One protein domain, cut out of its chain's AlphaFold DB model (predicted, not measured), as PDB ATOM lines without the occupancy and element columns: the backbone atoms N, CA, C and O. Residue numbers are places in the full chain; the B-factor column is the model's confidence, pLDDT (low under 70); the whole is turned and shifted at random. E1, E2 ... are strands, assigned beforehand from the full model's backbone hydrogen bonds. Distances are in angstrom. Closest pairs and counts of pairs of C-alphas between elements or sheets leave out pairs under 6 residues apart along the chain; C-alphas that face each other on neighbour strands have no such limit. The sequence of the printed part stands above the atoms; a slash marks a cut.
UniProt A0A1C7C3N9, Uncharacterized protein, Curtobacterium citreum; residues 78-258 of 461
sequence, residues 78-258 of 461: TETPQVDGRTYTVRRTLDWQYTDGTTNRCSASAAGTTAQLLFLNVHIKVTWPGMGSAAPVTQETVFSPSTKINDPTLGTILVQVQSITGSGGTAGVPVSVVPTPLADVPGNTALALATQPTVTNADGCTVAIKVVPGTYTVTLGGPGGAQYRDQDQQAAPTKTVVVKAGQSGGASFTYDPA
ATOM      1  N   THR A  78     155.684 151.841 152.365       93.50
ATOM      2  CA  THR A  78     155.602 152.096 150.924       93.50
ATOM      3  C   THR A  78     155.252 150.793 150.230       93.50
ATOM      4  O   THR A  78     155.969 149.806 150.365       93.50
ATOM      5  N   GLU A  79     154.148 150.800 149.497       94.88
ATOM      6  CA  GLU A  79     153.616 149.649 148.776       94.88
ATOM      7  C   GLU A  79     153.483 149.990 147.293       94.88
ATOM      8  O   GLU A  79     153.231 151.145 146.934       94.88
ATOM      9  N   THR A  80     153.648 148.994 146.419       96.50
ATOM     10  CA  THR A  80     153.579 149.195 144.964       96.50
ATOM     11  C   THR A  80     152.545 148.300 144.273       96.50
ATOM     12  O   THR A  80     152.927 147.393 143.526       96.50
ATOM     13  N   PRO A  81     151.238 148.491 144.535       96.38
ATOM     14  CA  PRO A  81     150.194 147.663 143.938       96.38
ATOM     15  C   PRO A  81     150.070 147.885 142.423       96.38
ATOM     16  O   PRO A  81     150.281 148.991 141.917       96.38
ATOM     17  N   GLN A  82     149.691 146.827 141.701       95.38
ATOM     18  CA  GLN A  82     149.275 146.903 140.299       95.38
ATOM     19  C   GLN A  82     147.751 146.942 140.223       95.38
ATOM     20  O   GLN A  82     147.092 146.066 140.782       95.38
ATOM     21  N   VAL A  83     147.198 147.909 139.496       94.81
ATOM     22  CA  VAL A  83     145.766 147.981 139.179       94.81
ATOM     23  C   VAL A  83     145.643 148.195 137.676       94.81
ATOM     24  O   VAL A  83     146.285 149.088 137.129       94.81
ATOM     25  N   ASP A  84     144.905 147.318 136.995       90.56
ATOM     26  CA  ASP A  84     144.702 147.345 135.539       90.56
ATOM     27  C   ASP A  84     145.997 147.494 134.718       90.56
ATOM     28  O   ASP A  84     146.083 148.257 133.756       90.56
ATOM     29  N   GLY A  85     147.048 146.775 135.128       90.94
ATOM     30  CA  GLY A  85     148.356 146.792 134.459       90.94
ATOM     31  C   GLY A  85     149.180 148.064 134.685       90.94
ATOM     32  O   GLY A  85     150.242 148.213 134.081       90.94
ATOM     33  N   ARG A  86     148.727 148.983 135.551       93.56
ATOM     34  CA  ARG A  86     149.476 150.170 135.971       93.56
ATOM     35  C   ARG A  86     149.993 150.005 137.397       93.56
ATOM     36  O   ARG A  86     149.258 149.641 138.310       93.56
ATOM     37  N   THR A  87     151.264 150.341 137.589       96.50
ATOM     38  CA  THR A  87     151.899 150.373 138.909       96.50
ATOM     39  C   THR A  87     151.566 151.668 139.632       96.50
ATOM     40  O   THR A  87     151.752 152.750 139.079       96.50
ATOM     41  N   TYR A  88     151.156 151.569 140.888       97.06
ATOM     42  CA  TYR A  88     151.021 152.705 141.793       97.06
ATOM     43  C   TYR A  88     152.076 152.611 142.888       97.06
ATOM     44  O   TYR A  88     152.513 151.521 143.224       97.06
ATOM     45  N   THR A  89     152.473 153.742 143.462       97.69
ATOM     46  CA  THR A  89     153.263 153.812 144.695       97.69
ATOM     47  C   THR A  89     152.388 154.446 145.759       97.69
ATOM     48  O   THR A  89     152.057 155.627 145.655       97.69
ATOM     49  N   VAL A  90     152.012 153.670 146.770       96.81
ATOM     50  CA  VAL A  90     151.245 154.114 147.934       96.81
ATOM     51  C   VAL A  90     152.225 154.291 149.084       96.81
ATOM     52  O   VAL A  90     152.813 153.325 149.560       96.81
ATOM     53  N   ARG A  91     152.430 155.529 149.522       95.69
ATOM     54  CA  ARG A  91     153.326 155.860 150.629       95.69
ATOM     55  C   ARG A  91     152.522 156.361 151.818       95.69
ATOM     56  O   ARG A  91     151.782 157.331 151.686       95.69
ATOM     57  N   ARG A  92     152.726 155.734 152.973       93.62
ATOM     58  CA  ARG A  92     152.202 156.159 154.269       93.62
ATOM     59  C   ARG A  92     153.306 156.792 155.100       93.62
ATOM     60  O   ARG A  92     154.360 156.184 155.282       93.62
ATOM     61  N   THR A  93     153.041 157.970 155.648       89.00
ATOM     62  CA  THR A  93     153.872 158.606 156.675       89.00
ATOM     63  C   THR A  93     153.037 158.888 157.916       89.00
ATOM     64  O   THR A  93     151.831 159.123 157.817       89.00
ATOM     65  N   LEU A  94     153.677 158.808 159.079       85.12
ATOM     66  CA  LEU A  94     153.042 158.950 160.382       85.12
ATOM     67  C   LEU A  94     153.743 160.053 161.167       85.12
ATOM     68  O   LEU A  94     154.972 160.055 161.245       85.12
ATOM     69  N   ASP A  95     152.967 160.932 161.788       79.81
ATOM     70  CA  ASP A  95     153.489 161.985 162.653       79.81
ATOM     71  C   ASP A  95     152.621 162.090 163.911       79.81
ATOM     72  O   ASP A  95     151.396 162.215 163.836       79.81
ATOM     73  N   TRP A  96     153.245 162.033 165.088       76.75
ATOM     74  CA  TRP A  96     152.529 162.258 166.340       76.75
ATOM     75  C   TRP A  96     152.259 163.748 166.509       76.75
ATOM     76  O   TRP A  96     153.171 164.560 166.366       76.75
ATOM     77  N   GLN A  97     151.017 164.099 166.828       74.19
ATOM     78  CA  GLN A  97     150.621 165.451 167.200       74.19
ATOM     79  C   GLN A  97     150.545 165.598 168.714       74.19
ATOM     80  O   GLN A  97     149.913 164.790 169.406       74.19
ATOM     81  N   TYR A  98     151.158 166.669 169.205       69.31
ATOM     82  CA  TYR A  98     151.135 167.065 170.603       69.31
ATOM     83  C   TYR A  98     149.989 168.032 170.936       69.31
ATOM     84  O   TYR A  98     149.407 168.661 170.053       69.31
ATOM     85  N   THR A  99     149.680 168.194 172.231       64.00
ATOM     86  CA  THR A  99     148.695 169.176 172.752       64.00
ATOM     87  C   THR A  99     148.965 170.628 172.396       64.00
ATOM     88  O   THR A  99     148.035 171.427 172.424       64.00
ATOM     89  N   ASP A 100     150.195 170.972 172.035       62.94
ATOM     90  CA  ASP A 100     150.574 172.312 171.587       62.94
ATOM     91  C   ASP A 100     150.465 172.501 170.061       62.94
ATOM     92  O   ASP A 100     150.804 173.567 169.549       62.94
ATOM     93  N   GLY A 101     149.977 171.490 169.331       58.69
ATOM     94  CA  GLY A 101     149.820 171.520 167.876       58.69
ATOM     95  C   GLY A 101     151.107 171.243 167.095       58.69
ATOM     96  O   GLY A 101     151.096 171.325 165.867       58.69
ATOM     97  N   THR A 102     152.212 170.905 167.768       63.69
ATOM     98  CA  THR A 102     153.449 170.506 167.089       63.69
ATOM     99  C   THR A 102     153.394 169.043 166.645       63.69
ATOM    100  O   THR A 102     152.838 168.179 167.329       63.69
ATOM    101  N   THR A 103     153.959 168.752 165.472       60.22
ATOM    102  CA  THR A 103     154.145 167.388 164.964       60.22
ATOM    103  C   THR A 103     155.560 166.910 165.252       60.22
ATOM    104  O   THR A 103     156.527 167.658 165.106       60.22
ATOM    105  N   ASN A 104     155.709 165.647 165.641       64.31
ATOM    106  CA  ASN A 104     157.022 165.052 165.829       64.31
ATOM    107  C   ASN A 104     157.010 163.547 165.559       64.31
ATOM    108  O   ASN A 104     156.061 162.830 165.877       64.31
ATOM    109  N   ARG A 105     158.119 163.039 165.026       64.62
ATOM    110  CA  ARG A 105     158.360 161.611 164.806       64.62
ATOM    111  C   ARG A 105     158.833 160.937 166.091       64.62
ATOM    112  O   ARG A 105     159.941 160.414 166.139       64.62
ATOM    113  N   CYS A 106     158.002 160.986 167.137       71.69
ATOM    114  CA  CYS A 106     158.243 160.317 168.423       71.69
ATOM    115  C   CYS A 106     159.433 160.864 169.242       71.69
ATOM    116  O   CYS A 106     160.094 160.104 169.945       71.69
ATOM    117  N   SER A 107     159.722 162.170 169.195       66.56
ATOM    118  CA  SER A 107     160.691 162.784 170.122       66.56
ATOM    119  C   SER A 107     160.039 163.808 171.048       66.56
ATOM    120  O   SER A 107     159.233 164.625 170.614       66.56
ATOM    121  N   ALA A 108     160.376 163.755 172.335       61.31
ATOM    122  CA  ALA A 108     159.978 164.732 173.347       61.31
ATOM    123  C   ALA A 108     161.202 165.152 174.168       61.31
ATOM    124  O   ALA A 108     162.245 164.497 174.132       61.31
ATOM    125  N   SER A 109     161.080 166.252 174.912       65.44
ATOM    126  CA  SER A 109     162.145 166.691 175.817       65.44
ATOM    127  C   SER A 109     162.364 165.680 176.945       65.44
ATOM    128  O   SER A 109     161.409 165.151 177.520       65.44
ATOM    129  N   ALA A 110     163.625 165.477 177.328       62.91
ATOM    130  CA  ALA A 110     163.992 164.641 178.471       62.91
ATOM    131  C   ALA A 110     163.496 165.204 179.818       62.91
ATOM    132  O   ALA A 110     163.301 164.445 180.766       62.91
ATOM    133  N   ALA A 111     163.248 166.517 179.903       61.22
ATOM    134  CA  ALA A 111     162.741 167.190 181.107       61.22
ATOM    135  C   ALA A 111     161.209 167.097 181.282       61.22
ATOM    136  O   ALA A 111     160.652 167.662 182.233       61.22
ATOM    137  N   GLY A 112     160.535 166.405 180.359       54.47
ATOM    138  CA  GLY A 112     159.085 166.393 180.239       54.47
ATOM    139  C   GLY A 112     158.570 167.642 179.526       54.47
ATOM    140  O   GLY A 112     159.064 168.754 179.734       54.47
ATOM    141  N   THR A 113     157.573 167.469 178.670       59.59
ATOM    142  CA  THR A 113     156.850 168.573 178.037       59.59
ATOM    143  C   THR A 113     155.404 168.599 178.510       59.59
ATOM    144  O   THR A 113     154.785 167.558 178.715       59.59
ATOM    145  N   THR A 114     154.819 169.794 178.618       54.12
ATOM    146  CA  THR A 114     153.355 169.951 178.720       54.12
ATOM    147  C   THR A 114     152.632 169.427 177.475       54.12
ATOM    148  O   THR A 114     151.436 169.147 177.537       54.12
ATOM    149  N   ALA A 115     153.363 169.268 176.367       53.59
ATOM    150  CA  ALA A 115     152.953 168.536 175.182       53.59
ATOM    151  C   ALA A 115     152.698 167.057 175.519       53.59
ATOM    152  O   ALA A 115     153.636 166.304 175.786       53.59
ATOM    153  N   GLN A 116     151.424 166.657 175.515       59.66
ATOM    154  CA  GLN A 116     151.003 165.256 175.582       59.66
ATOM    155  C   GLN A 116     150.804 164.720 174.166       59.66
ATOM    156  O   GLN A 116     150.329 165.457 173.304       59.66
ATOM    157  N   LEU A 117     151.085 163.439 173.934       62.47
ATOM    158  CA  LEU A 117     150.661 162.752 172.709       62.47
ATOM    159  C   LEU A 117     149.134 162.777 172.621       62.47
ATOM    160  O   LEU A 117     148.455 162.138 173.422       62.47
ATOM    161  N   LEU A 118     148.581 163.516 171.668       62.09
ATOM    162  CA  LEU A 118     147.134 163.589 171.483       62.09
ATOM    163  C   LEU A 118     146.665 162.615 170.414       62.09
ATOM    164  O   LEU A 118     145.789 161.788 170.664       62.09
ATOM    165  N   PHE A 119     147.250 162.721 169.223       74.31
ATOM    166  CA  PHE A 119     146.769 162.010 168.051       74.31
ATOM    167  C   PHE A 119     147.914 161.551 167.155       74.31
ATOM    168  O   PHE A 119     148.972 162.175 167.111       74.31
ATOM    169  N   LEU A 120     147.679 160.482 166.400       79.38
ATOM    170  CA  LEU A 120     148.558 160.056 165.318       79.38
ATOM    171  C   LEU A 120     147.994 160.581 163.996       79.38
ATOM    172  O   LEU A 120     146.908 160.164 163.591       79.38
ATOM    173  N   ASN A 121     148.708 161.488 163.330       86.19
ATOM    174  CA  ASN A 121     148.360 161.921 161.981       86.19
ATOM    175  C   ASN A 121     148.943 160.936 160.963       86.19
ATOM    176  O   ASN A 121     150.117 160.565 161.038       86.19
ATOM    177  N   VAL A 122     148.110 160.489 160.031       89.31
ATOM    178  CA  VAL A 122     148.459 159.522 158.994       89.31
ATOM    179  C   VAL A 122     148.240 160.168 157.643       89.31
ATOM    180  O   VAL A 122     147.109 160.452 157.255       89.31
ATOM    181  N   HIS A 123     149.335 160.338 156.912       92.31
ATOM    182  CA  HIS A 123     149.343 160.907 155.574       92.31
ATOM    183  C   HIS A 123     149.577 159.789 154.559       92.31
ATOM    184  O   HIS A 123     150.583 159.077 154.616       92.31
ATOM    185  N   ILE A 124     148.658 159.638 153.612       96.31
ATOM    186  CA  ILE A 124     148.771 158.718 152.483       96.31
ATOM    187  C   ILE A 124     148.986 159.529 151.216       96.31
ATOM    188  O   ILE A 124     148.208 160.428 150.907       96.31
ATOM    189  N   LYS A 125     150.024 159.186 150.457       96.75
ATOM    190  CA  LYS A 125     150.331 159.762 149.148       96.75
ATOM    191  C   LYS A 125     150.401 158.654 148.109       96.75
ATOM    192  O   LYS A 125     151.173 157.713 148.270       96.75
ATOM    193  N   VAL A 126     149.650 158.800 147.024       96.75
ATOM    194  CA  VAL A 126     149.639 157.857 145.905       96.75
ATOM    195  C   VAL A 126     150.148 158.536 144.639       96.75
ATOM    196  O   VAL A 126     149.659 159.597 144.244       96.75
ATOM    197  N   THR A 127     151.141 157.919 144.001       96.62
ATOM    198  CA  THR A 127     151.730 158.360 142.724       96.62
ATOM    199  C   THR A 127     151.731 157.222 141.708       96.62
ATOM    200  O   THR A 127     151.722 156.058 142.100       96.62
ATOM    201  N   TRP A 128     151.774 157.531 140.412       95.19
ATOM    202  CA  TRP A 128     151.877 156.530 139.343       95.19
ATOM    203  C   TRP A 128     152.781 157.014 138.199       95.19
ATOM    204  O   TRP A 128     152.904 158.226 137.978       95.19
ATOM    205  N   PRO A 129     153.408 156.097 137.437       91.81
ATOM    206  CA  PRO A 129     154.151 156.443 136.234       91.81
ATOM    207  C   PRO A 129     153.265 157.164 135.213       91.81
ATOM    208  O   PRO A 129     152.127 156.770 134.967       91.81
ATOM    209  N   GLY A 130     153.799 158.219 134.596       85.25
ATOM    210  CA  GLY A 130     153.085 158.975 133.564       85.25
ATOM    211  C   GLY A 130     152.100 160.032 134.078       85.25
ATOM    212  O   GLY A 130     151.430 160.646 133.253       85.25
ATOM    213  N   MET A 131     152.047 160.306 135.390       88.25
ATOM    214  CA  MET A 131     151.216 161.384 135.964       88.25
ATOM    215  C   MET A 131     151.570 162.799 135.453       88.25
ATOM    216  O   MET A 131     150.774 163.725 135.566       88.25
ATOM    217  N   GLY A 132     152.759 162.994 134.869       84.50
ATOM    218  CA  GLY A 132     153.180 164.285 134.317       84.50
ATOM    219  C   GLY A 132     153.168 165.399 135.369       84.50
ATOM    220  O   GLY A 132     153.801 165.267 136.411       84.50
ATOM    221  N   SER A 133     152.451 166.489 135.085       82.06
ATOM    222  CA  SER A 133     152.263 167.632 135.991       82.06
ATOM    223  C   SER A 133     151.038 167.508 136.905       82.06
ATOM    224  O   SER A 133     150.727 168.460 137.620       82.06
ATOM    225  N   ALA A 134     150.305 166.389 136.866       85.00
ATOM    226  CA  ALA A 134     149.190 166.169 137.780       85.00
ATOM    227  C   ALA A 134     149.698 166.126 139.228       85.00
ATOM    228  O   ALA A 134     150.817 165.692 139.496       85.00
ATOM    229  N   ALA A 135     148.885 166.571 140.184       88.81
ATOM    230  CA  ALA A 135     149.231 166.441 141.594       88.81
ATOM    231  C   ALA A 135     149.020 164.986 142.066       88.81
ATOM    232  O   ALA A 135     148.016 164.372 141.689       88.81
ATOM    233  N   PRO A 136     149.910 164.443 142.919       93.94
ATOM    234  CA  PRO A 136     149.671 163.183 143.617       93.94
ATOM    235  C   PRO A 136     148.328 163.193 144.352       93.94
ATOM    236  O   PRO A 136     147.899 164.234 144.853       93.94
ATOM    237  N   VAL A 137     147.692 162.030 144.478       96.25
ATOM    238  CA  VAL A 137     146.523 161.901 145.354       96.25
ATOM    239  C   VAL A 137     147.013 161.810 146.791       96.25
ATOM    240  O   VAL A 137     147.848 160.962 147.104       96.25
ATOM    241  N   THR A 138     146.495 162.676 147.656       95.75
ATOM    242  CA  THR A 138     146.798 162.673 149.086       95.75
ATOM    243  C   THR A 138     145.523 162.515 149.903       95.75
ATOM    244  O   THR A 138     144.503 163.126 149.588       95.75
ATOM    245  N   GLN A 139     145.580 161.694 150.948       94.38
ATOM    246  CA  GLN A 139     144.539 161.588 151.967       94.38
ATOM    247  C   GLN A 139     145.183 161.632 153.343       94.38
ATOM    248  O   GLN A 139     146.248 161.054 153.552       94.38
ATOM    249  N   GLU A 140     144.528 162.313 154.272       91.94
ATOM    250  CA  GLU A 140     145.014 162.484 155.633       91.94
ATOM    251  C   GLU A 140     143.918 162.086 156.608       91.94
ATOM    252  O   GLU A 140     142.731 162.329 156.377       91.94
ATOM    253  N   THR A 141     144.310 161.446 157.699       89.94
ATOM    254  CA  THR A 141     143.398 161.131 158.790       89.94
ATOM    255  C   THR A 141     144.129 161.201 160.113       89.94
ATOM    256  O   THR A 141     145.344 161.033 160.185       89.94
ATOM    257  N   VAL A 142     143.369 161.424 161.174       85.81
ATOM    258  CA  VAL A 142     143.895 161.532 162.524       85.81
ATOM    259  C   VAL A 142     143.295 160.405 163.350       85.81
ATOM    260  O   VAL A 142     142.074 160.253 163.420       85.81
ATOM    261  N   PHE A 143     144.154 159.605 163.975       82.94
ATOM    262  CA  PHE A 143     143.741 158.536 164.869       82.94
ATOM    263  C   PHE A 143     143.921 158.949 166.324       82.94
ATOM    264  O   PHE A 143     145.009 159.322 166.767       82.94
ATOM    265  N   SER A 144     142.825 158.844 167.072       70.12
ATOM    266  CA  SER A 144     142.825 158.909 168.527       70.12
ATOM    267  C   SER A 144     143.038 157.498 169.080       70.12
ATOM    268  O   SER A 144     142.314 156.581 168.683       70.12
ATOM    269  N   PRO A 145     143.963 157.302 170.026       65.94
ATOM    270  CA  PRO A 145     144.069 156.053 170.774       65.94
ATOM    271  C   PRO A 145     142.738 155.703 171.470       65.94
ATOM    272  O   PRO A 145     142.055 156.589 171.986       65.94
ATOM    273  N   SER A 146     142.366 154.419 171.494       54.69
ATOM    274  CA  SER A 146     141.104 153.921 172.079       54.69
ATOM    275  C   SER A 146     141.078 153.944 173.613       54.69
ATOM    276  O   SER A 146     140.016 154.035 174.225       54.69
ATOM    277  N   THR A 147     142.249 153.918 174.249       54.91
ATOM    278  CA  THR A 147     142.429 154.233 175.670       54.91
ATOM    279  C   THR A 147     143.201 155.531 175.779       54.91
ATOM    280  O   THR A 147     144.146 155.718 175.013       54.91
ATOM    281  N   LYS A 148     142.862 156.398 176.741       53.19
ATOM    282  CA  LYS A 148     143.644 157.612 177.003       53.19
ATOM    283  C   LYS A 148     145.127 157.240 177.131       53.19
ATOM    284  O   LYS A 148     145.514 156.603 178.107       53.19
ATOM    285  N   ILE A 149     145.940 157.639 176.149       56.50
ATOM    286  CA  ILE A 149     147.402 157.669 176.298       56.50
ATOM    287  C   ILE A 149     147.755 158.606 177.470       56.50
ATOM    288  O   ILE A 149     148.703 158.349 178.207       56.50
ATOM    289  N   ASN A 150     146.903 159.613 177.703       55.25
ATOM    290  CA  ASN A 150     147.059 160.652 178.712       55.25
ATOM    291  C   ASN A 150     146.062 160.415 179.860       55.25
ATOM    292  O   ASN A 150     144.971 160.992 179.904       55.25
ATOM    293  N   ASP A 151     146.408 159.516 180.776       67.06
ATOM    294  CA  ASP A 151     145.821 159.530 182.117       67.06
ATOM    295  C   ASP A 151     146.336 160.798 182.826       67.06
ATOM    296  O   ASP A 151     147.545 161.012 182.837       67.06
ATOM    297  N   PRO A 152     145.481 161.668 183.393       72.94
ATOM    298  CA  PRO A 152     145.943 162.901 184.036       72.94
ATOM    299  C   PRO A 152     146.883 162.655 185.227       72.94
ATOM    300  O   PRO A 152     147.583 163.573 185.644       72.94
ATOM    301  N   THR A 153     146.902 161.438 185.775       84.06
ATOM    302  CA  THR A 153     147.755 161.031 186.897       84.06
ATOM    303  C   THR A 153     149.002 160.255 186.470       84.06
ATOM    304  O   THR A 153     149.938 160.143 187.258       84.06
ATOM    305  N   LEU A 154     149.056 159.765 185.227       87.56
ATOM    306  CA  LEU A 154     150.203 159.043 184.662       87.56
ATOM    307  C   LEU A 154     150.817 159.848 183.514       87.56
ATOM    308  O   LEU A 154     150.329 160.905 183.139       87.56
ATOM    309  N   GLY A 155     151.907 159.363 182.944       85.44
ATOM    310  CA  GLY A 155     152.531 159.962 181.775       85.44
ATOM    311  C   GLY A 155     152.953 158.925 180.751       85.44
ATOM    312  O   GLY A 155     152.581 157.746 180.815       85.44
ATOM    313  N   THR A 156     153.747 159.378 179.790       86.56
ATOM    314  CA  THR A 156     154.305 158.531 178.735       86.56
ATOM    315  C   THR A 156     155.781 158.806 178.526       86.56
ATOM    316  O   THR A 156     156.269 159.900 178.812       86.56
ATOM    317  N   ILE A 157     156.500 157.806 178.020       88.38
ATOM    318  CA  ILE A 157     157.886 157.960 177.580       88.38
ATOM    319  C   ILE A 157     157.952 157.645 176.094       88.38
ATOM    320  O   ILE A 157     157.557 156.564 175.657       88.38
ATOM    321  N   LEU A 158     158.464 158.603 175.333       87.50
ATOM    322  CA  LEU A 158     158.733 158.490 173.910       87.50
ATOM    323  C   LEU A 158     160.201 158.172 173.693       87.50
ATOM    324  O   LEU A 158     161.071 158.890 174.185       87.50
ATOM    325  N   VAL A 159     160.483 157.112 172.947       91.19
ATOM    326  CA  VAL A 159     161.855 156.732 172.630       91.19
ATOM    327  C   VAL A 159     162.041 156.761 171.127       91.19
ATOM    328  O   VAL A 159     161.336 156.076 170.386       91.19
ATOM    329  N   GLN A 160     163.000 157.573 170.695       91.06
ATOM    330  CA  GLN A 160     163.389 157.706 169.302       91.06
ATOM    331  C   GLN A 160     164.807 157.185 169.122       91.06
ATOM    332  O   GLN A 160     165.725 157.592 169.833       91.06
ATOM    333  N   VAL A 161     164.998 156.326 168.135       93.50
ATOM    334  CA  VAL A 161     166.295 155.790 167.746       93.50
ATOM    335  C   VAL A 161     166.521 156.135 166.287       93.50
ATOM    336  O   VAL A 161     165.783 155.692 165.412       93.50
ATOM    337  N   GLN A 162     167.527 156.960 166.034       92.81
ATOM    338  CA  GLN A 162     167.912 157.381 164.697       92.81
ATOM    339  C   GLN A 162     169.209 156.696 164.278       92.81
ATOM    340  O   GLN A 162     170.081 156.410 165.099       92.81
ATOM    341  N   SER A 163     169.345 156.497 162.978       92.62
ATOM    342  CA  SER A 163     170.588 156.066 162.363       92.62
ATOM    343  C   SER A 163     171.613 157.198 162.400       92.62
ATOM    344  O   SER A 163     171.326 158.337 162.015       92.62
ATOM    345  N   ILE A 164     172.831 156.881 162.830       90.38
ATOM    346  CA  ILE A 164     173.984 157.783 162.845       90.38
ATOM    347  C   ILE A 164     174.386 158.215 161.432       90.38
ATOM    348  O   ILE A 164     174.991 159.267 161.244       90.38
ATOM    349  N   THR A 165     174.024 157.423 160.420       85.94
ATOM    350  CA  THR A 165     174.301 157.736 159.011       85.94
ATOM    351  C   THR A 165     173.297 158.720 158.404       85.94
ATOM    352  O   THR A 165     173.452 159.118 157.250       85.94
ATOM    353  N   GLY A 166     172.263 159.116 159.158       79.81
ATOM    354  CA  GLY A 166     171.193 159.996 158.687       79.81
ATOM    355  C   GLY A 166     170.129 159.287 157.842       79.81
ATOM    356  O   GLY A 166     169.293 159.950 157.233       79.81
ATOM    357  N   SER A 167     170.122 157.949 157.808       76.19
ATOM    358  CA  SER A 167     169.205 157.150 156.979       76.19
ATOM    359  C   SER A 167     167.766 157.053 157.514       76.19
ATOM    360  O   SER A 167     166.965 156.306 156.958       76.19
ATOM    361  N   GLY A 168     167.419 157.791 158.573       84.19
ATOM    362  CA  GLY A 168     166.108 157.735 159.224       84.19
ATOM    363  C   GLY A 168     166.138 156.985 160.556       84.19
ATOM    364  O   GLY A 168     167.152 156.993 161.248       84.19
ATOM    365  N   GLY A 169     165.008 156.393 160.945       88.00
ATOM    366  CA  GLY A 169     164.889 155.652 162.199       88.00
ATOM    367  C   GLY A 169     165.469 154.239 162.136       88.00
ATOM    368  O   GLY A 169     165.498 153.620 161.073       88.00
ATOM    369  N   THR A 170     165.903 153.718 163.282       92.19
ATOM    370  CA  THR A 170     166.456 152.362 163.401       92.19
ATOM    371  C   THR A 170     165.415 151.424 163.998       92.19
ATOM    372  O   THR A 170     165.047 151.552 165.167       92.19
ATOM    373  N   ALA A 171     164.938 150.472 163.198       92.00
ATOM    374  CA  ALA A 171     163.881 149.538 163.578       92.00
ATOM    375  C   ALA A 171     164.371 148.336 164.397       92.00
ATOM    376  O   ALA A 171     165.534 147.940 164.322       92.00
ATOM    377  N   GLY A 172     163.452 147.708 165.134       93.75
ATOM    378  CA  GLY A 172     163.681 146.455 165.854       93.75
ATOM    379  C   GLY A 172     164.532 146.584 167.119       93.75
ATOM    380  O   GLY A 172     164.831 145.564 167.737       93.75
ATOM    381  N   VAL A 173     164.902 147.800 167.527       96.69
ATOM    382  CA  VAL A 173     165.756 148.064 168.691       96.69
ATOM    383  C   VAL A 173     164.956 147.831 169.974       96.69
ATOM    384  O   VAL A 173     163.957 148.523 170.194       96.69
ATOM    385  N   PRO A 174     165.341 146.863 170.828       96.88
ATOM    386  CA  PRO A 174     164.733 146.696 172.139       96.88
ATOM    387  C   PRO A 174     165.058 147.880 173.050       96.88
ATOM    388  O   PRO A 174     166.191 148.367 173.097       96.88
ATOM    389  N   VAL A 175     164.047 148.304 173.803       96.62
ATOM    390  CA  VAL A 175     164.123 149.417 174.745       96.62
ATOM    391  C   VAL A 175     163.694 148.926 176.118       96.62
ATOM    392  O   VAL A 175     162.633 148.324 176.264       96.62
ATOM    393  N   SER A 176     164.515 149.207 177.125       97.12
ATOM    394  CA  SER A 176     164.200 148.968 178.530       97.12
ATOM    395  C   SER A 176     164.011 150.299 179.239       97.12
ATOM    396  O   SER A 176     164.847 151.193 179.129       97.12
ATOM    397  N   VAL A 177     162.920 150.421 179.982       97.50
ATOM    398  CA  VAL A 177     162.568 151.593 180.778       97.50
ATOM    399  C   VAL A 177     162.393 151.144 182.220       97.50
ATOM    400  O   VAL A 177     161.462 150.405 182.555       97.50
ATOM    401  N   VAL A 178     163.299 151.593 183.082       97.56
ATOM    402  CA  VAL A 178     163.313 151.236 184.506       97.56
ATOM    403  C   VAL A 178     163.385 152.493 185.368       97.56
ATOM    404  O   VAL A 178     163.962 153.487 184.927       97.56
ATOM    405  N   PRO A 179     162.815 152.497 186.585       97.88
ATOM    406  CA  PRO A 179     163.015 153.594 187.526       97.88
ATOM    407  C   PRO A 179     164.504 153.848 187.755       97.88
ATOM    408  O   PRO A 179     165.268 152.910 187.992       97.88
ATOM    409  N   THR A 180     164.922 155.110 187.692       96.88
ATOM    410  CA  THR A 180     166.301 155.476 188.023       96.88
ATOM    411  C   THR A 180     166.553 155.219 189.517       96.88
ATOM    412  O   THR A 180     165.696 155.586 190.333       96.88
ATOM    413  N   PRO A 181     167.687 154.598 189.902       94.06
ATOM    414  CA  PRO A 181     167.981 154.281 191.297       94.06
ATOM    415  C   PRO A 181     167.893 155.499 192.225       94.06
ATOM    416  O   PRO A 181     168.324 156.598 191.880       94.06
ATOM    417  N   LEU A 182     167.397 155.289 193.450       92.38
ATOM    418  CA  LEU A 182     167.296 156.346 194.470       92.38
ATOM    419  C   LEU A 182     168.653 156.949 194.860       92.38
ATOM    420  O   LEU A 182     168.695 158.078 195.342       92.38
ATOM    421  N   ALA A 183     169.743 156.203 194.659       93.06
ATOM    422  CA  ALA A 183     171.101 156.697 194.865       93.06
ATOM    423  C   ALA A 183     171.449 157.851 193.906       93.06
ATOM    424  O   ALA A 183     172.158 158.770 194.305       93.06
ATOM    425  N   ASP A 184     170.908 157.822 192.685       92.38
ATOM    426  CA  ASP A 184     171.145 158.843 191.662       92.38
ATOM    427  C   ASP A 184     170.092 159.960 191.727       92.38
ATOM    428  O   ASP A 184     170.386 161.123 191.451       92.38
ATOM    429  N   VAL A 185     168.851 159.614 192.098       93.56
ATOM    430  CA  VAL A 185     167.724 160.554 192.203       93.56
ATOM    431  C   VAL A 185     166.997 160.363 193.542       93.56
ATOM    432  O   VAL A 185     166.039 159.585 193.629       93.56
ATOM    433  N   PRO A 186     167.411 161.080 194.602       93.06
ATOM    434  CA  PRO A 186     166.740 161.029 195.895       93.06
ATOM    435  C   PRO A 186     165.262 161.433 195.793       93.06
ATOM    436  O   PRO A 186     164.923 162.437 195.171       93.06
ATOM    437  N   GLY A 187     164.376 160.656 196.422       93.00
ATOM    438  CA  GLY A 187     162.932 160.921 196.420       93.00
ATOM    439  C   GLY A 187     162.202 160.529 195.130       93.00
ATOM    440  O   GLY A 187     161.067 160.955 194.932       93.00
ATOM    441  N   ASN A 188     162.823 159.731 194.253       95.38
ATOM    442  CA  ASN A 188     162.176 159.251 193.035       95.38
ATOM    443  C   ASN A 188     160.900 158.441 193.346       95.38
ATOM    444  O   ASN A 188     160.940 157.464 194.092       95.38
ATOM    445  N   THR A 189     159.781 158.832 192.734       94.75
ATOM    446  CA  THR A 189     158.464 158.183 192.868       94.75
ATOM    447  C   THR A 189     158.134 157.237 191.711       94.75
ATOM    448  O   THR A 189     157.043 156.669 191.680       94.75
ATOM    449  N   ALA A 190     159.047 157.084 190.746       95.38
ATOM    450  CA  ALA A 190     158.876 156.187 189.608       95.38
ATOM    451  C   ALA A 190     158.670 154.733 190.060       95.38
ATOM    452  O   ALA A 190     159.331 154.251 190.980       95.38
ATOM    453  N   LEU A 191     157.792 154.013 189.360       95.81
ATOM    454  CA  LEU A 191     157.523 152.593 189.591       95.81
ATOM    455  C   LEU A 191     157.882 151.778 188.352       95.81
ATOM    456  O   LEU A 191     157.816 152.274 187.230       95.81
ATOM    457  N   ALA A 192     158.262 150.515 188.547       95.81
ATOM    458  CA  ALA A 192     158.542 149.620 187.430       95.81
ATOM    459  C   ALA A 192     157.307 149.486 186.525       95.81
ATOM    460  O   ALA A 192     156.180 149.347 187.003       95.81
ATOM    461  N   LEU A 193     157.527 149.528 185.211       93.88
ATOM    462  CA  LEU A 193     156.450 149.384 184.239       93.88
ATOM    463  C   LEU A 193     155.925 147.947 184.267       93.88
ATOM    464  O   LEU A 193     156.706 146.998 184.215       93.88
ATOM    465  N   ALA A 194     154.599 147.794 184.275       89.19
ATOM    466  CA  ALA A 194     153.953 146.484 184.169       89.19
ATOM    467  C   ALA A 194     154.269 145.791 182.831       89.19
ATOM    468  O   ALA A 194     154.413 144.571 182.782       89.19
ATOM    469  N   THR A 195     154.420 146.581 181.765       89.88
ATOM    470  CA  THR A 195     154.790 146.113 180.428       89.88
ATOM    471  C   THR A 195     155.847 147.047 179.854       89.88
ATOM    472  O   THR A 195     155.638 148.260 179.794       89.88
ATOM    473  N   GLN A 196     156.980 146.488 179.432       94.19
ATOM    474  CA  GLN A 196     158.013 147.239 178.716       94.19
ATOM    475  C   GLN A 196     157.515 147.646 177.319       94.19
ATOM    476  O   GLN A 196     156.677 146.942 176.746       94.19
ATOM    477  N   PRO A 197     158.002 148.767 176.759       92.12
ATOM    478  CA  PRO A 197     157.665 149.141 175.393       92.12
ATOM    479  C   PRO A 197     158.111 148.051 174.411       92.12
ATOM    480  O   PRO A 197     159.068 147.312 174.652       92.12
ATOM    481  N   THR A 198     157.419 147.947 173.278       91.31
ATOM    482  CA  THR A 198     157.848 147.056 172.196       91.31
ATOM    483  C   THR A 198     159.167 147.538 171.591       91.31
ATOM    484  O   THR A 198     159.597 148.671 171.816       91.31
ATOM    485  N   VAL A 199     159.798 146.698 170.769       93.69
ATOM    486  CA  VAL A 199     160.921 147.139 169.930       93.69
ATOM    487  C   VAL A 199     160.522 148.323 169.040       93.69
ATOM    488  O   VAL A 199     159.337 148.506 168.743       93.69
ATOM    489  N   THR A 200     161.501 149.118 168.608       92.00
ATOM    490  CA  THR A 200     161.246 150.254 167.715       92.00
ATOM    491  C   THR A 200     160.627 149.826 166.384       92.00
ATOM    492  O   THR A 200     160.944 148.774 165.823       92.00
ATOM    493  N   ASN A 201     159.734 150.660 165.858       86.88
ATOM    494  CA  ASN A 201     159.117 150.482 164.545       86.88
ATOM    495  C   ASN A 201     160.065 150.919 163.396       86.88
ATOM    496  O   ASN A 201     161.207 151.305 163.638       86.88
ATOM    497  N   ALA A 202     159.594 150.906 162.140       85.50
ATOM    498  CA  ALA A 202     160.402 151.312 160.976       85.50
ATOM    499  C   ALA A 202     160.879 152.779 161.011       85.50
ATOM    500  O   ALA A 202     161.884 153.114 160.392       85.50
ATOM    501  N   ASP A 203     160.188 153.634 161.764       82.75
ATOM    502  CA  ASP A 203     160.553 155.035 161.979       82.75
ATOM    503  C   ASP A 203     161.479 155.216 163.196       82.75
ATOM    504  O   ASP A 203     161.778 156.342 163.590       82.75
ATOM    505  N   GLY A 204     161.949 154.124 163.812       89.69
ATOM    506  CA  GLY A 204     162.826 154.161 164.982       89.69
ATOM    507  C   GLY A 204     162.116 154.556 166.275       89.69
ATOM    508  O   GLY A 204     162.749 155.020 167.216       89.69
ATOM    509  N   CYS A 205     160.798 154.405 166.326       87.00
ATOM    510  CA  CYS A 205     159.955 154.914 167.397       87.00
ATOM    511  C   CYS A 205     159.429 153.777 168.275       87.00
ATOM    512  O   CYS A 205     159.004 152.739 167.764       87.00
ATOM    513  N   THR A 206     159.401 153.984 169.588       89.38
ATOM    514  CA  THR A 206     158.616 153.164 170.518       89.38
ATOM    515  C   THR A 206     158.113 154.000 171.691       89.38
ATOM    516  O   THR A 206     158.666 155.056 172.007       89.38
ATOM    517  N   VAL A 207     157.034 153.544 172.326       87.31
ATOM    518  CA  VAL A 207     156.311 154.304 173.348       87.31
ATOM    519  C   VAL A 207     156.031 153.428 174.559       87.31
ATOM    520  O   VAL A 207     155.449 152.351 174.434       87.31
ATOM    521  N   ALA A 208     156.383 153.928 175.740       89.56
ATOM    522  CA  ALA A 208     155.878 153.409 177.001       89.56
ATOM    523  C   ALA A 208     154.697 154.266 177.476       89.56
ATOM    524  O   ALA A 208     154.801 155.491 177.583       89.56
ATOM    525  N   ILE A 209     153.571 153.619 177.764       86.38
ATOM    526  CA  ILE A 209     152.327 154.265 178.198       86.38
ATOM    527  C   ILE A 209     152.010 153.929 179.656       86.38
ATOM    528  O   ILE A 209     152.491 152.924 180.175       86.38
ATOM    529  N   LYS A 210     151.157 154.743 180.297       86.12
ATOM    530  CA  LYS A 210     150.715 154.554 181.694       86.12
ATOM    531  C   LYS A 210     151.883 154.526 182.689       86.12
ATOM    532  O   LYS A 210     151.906 153.738 183.631       86.12
ATOM    533  N   VAL A 211     152.862 155.396 182.460       90.44
ATOM    534  CA  VAL A 211     154.076 155.502 183.269       90.44
ATOM    535  C   VAL A 211     153.784 156.348 184.508       90.44
ATOM    536  O   VAL A 211     153.284 157.462 184.391       90.44
ATOM    537  N   VAL A 212     154.091 155.844 185.703       94.25
ATOM    538  CA  VAL A 212     153.902 156.607 186.949       94.25
ATOM    539  C   VAL A 212     154.866 157.800 186.972       94.25
ATOM    540  O   VAL A 212     156.028 157.617 186.603       94.25
ATOM    541  N   PRO A 213     154.449 159.006 187.394       93.69
ATOM    542  CA  PRO A 213     155.340 160.161 187.453       93.69
ATOM    543  C   PRO A 213     156.606 159.896 188.281       93.69
ATOM    544  O   PRO A 213     156.550 159.310 189.364       93.69
ATOM    545  N   GLY A 214     157.749 160.342 187.768       95.19
ATOM    546  CA  GLY A 214     159.069 160.113 188.348       95.19
ATOM    547  C   GLY A 214     160.172 160.116 187.290       95.19
ATOM    548  O   GLY A 214     159.945 160.490 186.136       95.19
ATOM    549  N   THR A 215     161.369 159.693 187.684       96.31
ATOM    550  CA  THR A 215     162.553 159.655 186.819       96.31
ATOM    551  C   THR A 215     162.895 158.221 186.419       96.31
ATOM    552  O   THR A 215     162.964 157.323 187.262       96.31
ATOM    553  N   TYR A 216     163.117 158.011 185.125       97.31
ATOM    554  CA  TYR A 216     163.382 156.711 184.519       97.31
ATOM    555  C   TYR A 216     164.695 156.720 183.749       97.31
ATOM    556  O   TYR A 216     165.046 157.708 183.107       97.31
ATOM    557  N   THR A 217     165.376 155.580 183.746       97.69
ATOM    558  CA  THR A 217     166.511 155.302 182.873       97.69
ATOM    559  C   THR A 217     166.013 154.483 181.688       97.69
ATOM    560  O   THR A 217     165.467 153.390 181.852       97.69
ATOM    561  N   VAL A 218     166.192 155.035 180.491       97.50
ATOM    562  CA  VAL A 218     165.930 154.376 179.213       97.50
ATOM    563  C   VAL A 218     167.239 153.790 178.703       97.50
ATOM    564  O   VAL A 218     168.218 154.520 178.569       97.50
ATOM    565  N   THR A 219     167.252 152.498 178.395       98.00
ATOM    566  CA  THR A 219     168.419 151.762 177.896       98.00
ATOM    567  C   THR A 219     168.075 151.081 176.581       98.00
ATOM    568  O   THR A 219     167.031 150.434 176.477       98.00
ATOM    569  N   LEU A 220     168.956 151.197 175.587       97.88
ATOM    570  CA  LEU A 220     168.837 150.448 174.334       97.88
ATOM    571  C   LEU A 220     169.626 149.140 174.393       97.88
ATOM    572  O   LEU A 220     170.649 149.050 175.073       97.88
ATOM    573  N   GLY A 221     169.177 148.144 173.633       96.56
ATOM    574  CA  GLY A 221     169.934 146.923 173.371       96.56
ATOM    575  C   GLY A 221     170.000 146.592 171.882       96.56
ATOM    576  O   GLY A 221     169.216 147.098 171.082       96.56
ATOM    577  N   GLY A 222     170.921 145.706 171.510       94.81
ATOM    578  CA  GLY A 222     170.995 145.158 170.157       94.81
ATOM    579  C   GLY A 222     169.853 144.163 169.877       94.81
ATOM    580  O   GLY A 222     169.651 143.244 170.680       94.81
ATOM    581  N   PRO A 223     169.118 144.279 168.753       92.94
ATOM    582  CA  PRO A 223     168.100 143.310 168.348       92.94
ATOM    583  C   PRO A 223     168.674 141.891 168.279       92.94
ATOM    584  O   PRO A 223     169.677 141.654 167.608       92.94
ATOM    585  N   GLY A 224     168.061 140.937 168.985       89.38
ATOM    586  CA  GLY A 224     168.489 139.531 168.966       89.38
ATOM    587  C   GLY A 224     169.942 139.288 169.406       89.38
ATOM    588  O   GLY A 224     170.525 138.280 169.021       89.38
ATOM    589  N   GLY A 225     170.548 140.209 170.167       86.00
ATOM    590  CA  GLY A 225     171.958 140.131 170.569       86.00
ATOM    591  C   GLY A 225     172.955 140.591 169.498       86.00
ATOM    592  O   GLY A 225     174.164 140.439 169.685       86.00
ATOM    593  N   ALA A 226     172.481 141.162 168.387       94.62
ATOM    594  CA  ALA A 226     173.340 141.760 167.374       94.62
ATOM    595  C   ALA A 226     174.180 142.914 167.951       94.62
ATOM    596  O   ALA A 226     173.770 143.614 168.878       94.62
ATOM    597  N   GLN A 227     175.366 143.134 167.384       96.31
ATOM    598  CA  GLN A 227     176.253 144.209 167.820       96.31
ATOM    599  C   GLN A 227     175.773 145.538 167.252       96.31
ATOM    600  O   GLN A 227     175.782 145.735 166.043       96.31
ATOM    601  N   TYR A 228     175.362 146.440 168.133       97.31
ATOM    602  CA  TYR A 228     174.977 147.806 167.799       97.31
ATOM    603  C   TYR A 228     175.801 148.780 168.637       97.31
ATOM    604  O   TYR A 228     176.251 148.432 169.736       97.31
ATOM    605  N   ARG A 229     176.045 149.979 168.112       96.88
ATOM    606  CA  ARG A 229     176.831 151.020 168.788       96.88
ATOM    607  C   ARG A 229     176.208 152.387 168.562       96.88
ATOM    608  O   ARG A 229     175.763 152.692 167.453       96.88
ATOM    609  N   ASP A 230     176.211 153.211 169.604       95.94
ATOM    610  CA  ASP A 230     175.933 154.639 169.455       95.94
ATOM    611  C   ASP A 230     177.176 155.393 168.958       95.94
ATOM    612  O   ASP A 230     178.231 154.806 168.687       95.94
ATOM    613  N   GLN A 231     177.046 156.710 168.822       92.50
ATOM    614  CA  GLN A 231     178.149 157.590 168.425       92.50
ATOM    615  C   GLN A 231     179.360 157.509 169.372       92.50
ATOM    616  O   GLN A 231     180.503 157.557 168.911       92.50
ATOM    617  N   ASP A 232     179.118 157.265 170.661       92.44
ATOM    618  CA  ASP A 232     180.123 157.181 171.723       92.44
ATOM    619  C   ASP A 232     180.660 155.747 171.920       92.44
ATOM    620  O   ASP A 232     181.368 155.450 172.886       92.44
ATOM    621  N   GLN A 233     180.357 154.847 170.975       95.19
ATOM    622  CA  GLN A 233     180.746 153.433 170.965       95.19
ATOM    623  C   GLN A 233     180.191 152.613 172.140       95.19
ATOM    624  O   GLN A 233     180.713 151.540 172.459       95.19
ATOM    625  N   GLN A 234     179.101 153.065 172.757       95.56
ATOM    626  CA  GLN A 234     178.391 152.331 173.793       95.56
ATOM    627  C   GLN A 234     177.525 151.235 173.176       95.56
ATOM    628  O   GLN A 234     176.736 151.458 172.256       95.56
ATOM    629  N   ALA A 235     177.666 150.021 173.709       95.62
ATOM    630  CA  ALA A 235     176.860 148.876 173.299       95.62
ATOM    631  C   ALA A 235     175.436 148.920 173.870       95.62
ATOM    632  O   ALA A 235     174.540 148.340 173.274       95.62
ATOM    633  N   ALA A 236     175.226 149.591 175.004       96.75
ATOM    634  CA  ALA A 236     173.927 149.732 175.657       96.75
ATOM    635  C   ALA A 236     173.769 151.174 176.172       96.75
ATOM    636  O   ALA A 236     173.905 151.418 177.372       96.75
ATOM    637  N   PRO A 237     173.575 152.155 175.271       97.25
ATOM    638  CA  PRO A 237     173.487 153.554 175.662       97.25
ATOM    639  C   PRO A 237     172.270 153.796 176.556       97.25
ATOM    640  O   PRO A 237     171.206 153.194 176.372       97.25
ATOM    641  N   THR A 238     172.423 154.711 177.512       97.06
ATOM    642  CA  THR A 238     171.382 155.053 178.486       97.06
ATOM    643  C   THR A 238     171.088 156.543 178.507       97.06
ATOM    644  O   THR A 238     172.008 157.353 178.406       97.06
ATOM    645  N   LYS A 239     169.822 156.914 178.713       95.12
ATOM    646  CA  LYS A 239     169.409 158.297 178.987       95.12
ATOM    647  C   LYS A 239     168.384 158.350 180.108       95.12
ATOM    648  O   LYS A 239     167.505 157.497 180.190       95.12
ATOM    649  N   THR A 240     168.485 159.380 180.934       95.12
ATOM    650  CA  THR A 240     167.526 159.651 182.007       95.12
ATOM    651  C   THR A 240     166.396 160.539 181.490       95.12
ATOM    652  O   THR A 240     166.647 161.523 180.795       95.12
ATOM    653  N   VAL A 241     165.156 160.200 181.838       92.69
ATOM    654  CA  VAL A 241     163.936 160.903 181.424       92.69
ATOM    655  C   VAL A 241     163.065 161.179 182.640       92.69
ATOM    656  O   VAL A 241     162.844 160.296 183.466       92.69
ATOM    657  N   VAL A 242     162.530 162.394 182.726       92.06
ATOM    658  CA  VAL A 242     161.568 162.785 183.759       92.06
ATOM    659  C   VAL A 242     160.157 162.759 183.181       92.06
ATOM    660  O   VAL A 242     159.884 163.360 182.142       92.06
ATOM    661  N   VAL A 243     159.246 162.091 183.885       90.12
ATOM    662  CA  VAL A 243     157.824 162.005 183.545       90.12
ATOM    663  C   VAL A 243     157.013 162.689 184.635       90.12
ATOM    664  O   VAL A 243     157.162 162.385 185.818       90.12
ATOM    665  N   LYS A 244     156.126 163.603 184.242       88.50
ATOM    666  CA  LYS A 244     155.176 164.269 185.143       88.50
ATOM    667  C   LYS A 244     153.758 163.767 184.872       88.50
ATOM    668  O   LYS A 244     153.478 163.235 183.800       88.50
ATOM    669  N   ALA A 245     152.873 163.942 185.851       86.50
ATOM    670  CA  ALA A 245     151.462 163.593 185.716       86.50
ATOM    671  C   ALA A 245     150.839 164.336 184.524       86.50
ATOM    672  O   ALA A 245     151.005 165.550 184.385       86.50
ATOM    673  N   GLY A 246     150.185 163.589 183.638       78.81
ATOM    674  CA  GLY A 246     149.637 164.087 182.388       78.81
ATOM    675  C   GLY A 246     150.691 164.676 181.448       78.81
ATOM    676  O   GLY A 246     150.383 165.638 180.758       78.81
ATOM    677  N   GLN A 247     151.935 164.191 181.432       82.62
ATOM    678  CA  GLN A 247     152.980 164.690 180.526       82.62
ATOM    679  C   GLN A 247     153.746 163.559 179.841       82.62
ATOM    680  O   GLN A 247     153.771 162.418 180.307       82.62
ATOM    681  N   SER A 248     154.404 163.907 178.735       81.88
ATOM    682  CA  SER A 248     155.310 163.021 178.007       81.88
ATOM    683  C   SER A 248     156.763 163.413 178.276       81.88
ATOM    684  O   SER A 248     157.123 164.585 178.171       81.88
ATOM    685  N   GLY A 249     157.597 162.434 178.613       86.00
ATOM    686  CA  GLY A 249     159.056 162.554 178.600       86.00
ATOM    687  C   GLY A 249     159.634 161.881 177.356       86.00
ATOM    688  O   GLY A 249     159.008 160.981 176.799       86.00
ATOM    689  N   GLY A 250     160.816 162.298 176.900       87.25
ATOM    690  CA  GLY A 250     161.433 161.712 175.709       87.25
ATOM    691  C   GLY A 250     162.916 161.385 175.839       87.25
ATOM    692  O   GLY A 250     163.666 162.091 176.509       87.25
ATOM    693  N   ALA A 251     163.340 160.322 175.158       91.12
ATOM    694  CA  ALA A 251     164.739 159.961 174.965       91.12
ATOM    695  C   ALA A 251     165.030 159.735 173.477       91.12
ATOM    696  O   ALA A 251     164.467 158.836 172.855       91.12
ATOM    697  N   SER A 252     165.943 160.527 172.920       91.31
ATOM    698  CA  SER A 252     166.428 160.353 171.547       91.31
ATOM    699  C   SER A 252     167.841 159.785 171.547       91.31
ATOM    700  O   SER A 252     168.701 160.298 172.259       91.31
ATOM    701  N   PHE A 253     168.101 158.774 170.730       93.94
ATOM    702  CA  PHE A 253     169.394 158.109 170.591       93.94
ATOM    703  C   PHE A 253     169.836 158.076 169.128       93.94
ATOM    704  O   PHE A 253     168.998 158.025 168.229       93.94
ATOM    705  N   THR A 254     171.148 158.046 168.903       94.06
ATOM    706  CA  THR A 254     171.755 157.583 167.650       94.06
ATOM    707  C   THR A 254     172.271 156.169 167.886       94.06
ATOM    708  O   THR A 254     173.037 155.953 168.819       94.06
ATOM    709  N   TYR A 255     171.803 155.176 167.131       95.94
ATOM    710  CA  TYR A 255     172.159 153.779 167.392       95.94
ATOM    711  C   TYR A 255     171.953 152.926 166.146       95.94
ATOM    712  O   TYR A 255     170.848 152.862 165.607       95.94
ATOM    713  N   ASP A 256     173.018 152.260 165.708       96.12
ATOM    714  CA  ASP A 256     173.046 151.502 164.459       96.12
ATOM    715  C   ASP A 256     173.742 150.151 164.619       96.12
ATOM    716  O   ASP A 256     174.535 149.976 165.555       96.12
ATOM    717  N   PRO A 257     173.501 149.208 163.684       96.00
ATOM    718  CA  PRO A 257     174.319 148.013 163.552       96.00
ATOM    719  C   PRO A 257     175.795 148.394 163.448       96.00
ATOM    720  O   PRO A 257     176.191 149.216 162.619       96.00
ATOM    721  N   ALA A 258     176.615 147.783 164.290       96.69
ATOM    722  CA  ALA A 258     178.039 148.041 164.309       96.69
ATOM    723  C   ALA A 258     178.727 147.373 163.113       96.69
ATOM    724  O   ALA A 258     178.404 146.241 162.743       96.69
TER     725      ALA A 258
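AT A GLANCE: This is residues 78 to 258 of the 461 residues of an uncharacterized protein of Curtobacterium citreum (UniProt A0A1C7C3N9). With little regular structure, the domain is a small sandwich of sheets E6 E4 E9, mixed, and E5 E7 E8, antiparallel, with a long twisted antiparallel arm, E1 E2 E3, at one end. The printed part has 181 residues; nine named strands, no named helix, hold 68: all strand. It is only just compact, close to loose: radius of gyration of the C-alphas 18.8 A, spans 64 by 39 by 24 A.

IN THESE COORDINATES: E1, residues 89 to 98, begins at (153.263, 153.812, 144.695) and measures 29.2 A; E2, 117 to 127, 30.3 A; E3, 137 to 143; E4, 155 to 162; E5, 175 to 179; E6, 205 to 211; E7, 214 to 220; E8, 238 to 243; E9, 248 to 254, ends at (171.755, 157.583, 167.650).

HOW THE PARTS SIT: Hairpins E1-E2 and E2-E3 form a meander, each strand antiparallel to the one before; N 93 and O 123 are 2.9 A apart, N 122 and O 141 2.8 A. The sandwich's sheets face each other, 8.8 A centre to centre. E4 and E9 are parallel; N 158 and O 249 are 2.8 A apart.

THE WHOLE: The printed part has no cut. Links E1 to E2, E3 to E4, E4 to E5, E5 to E6 and E7 to E8 are long. Residues 98 to 105, 107 to 118 and 145 to 151 are under 70 in pLDDT.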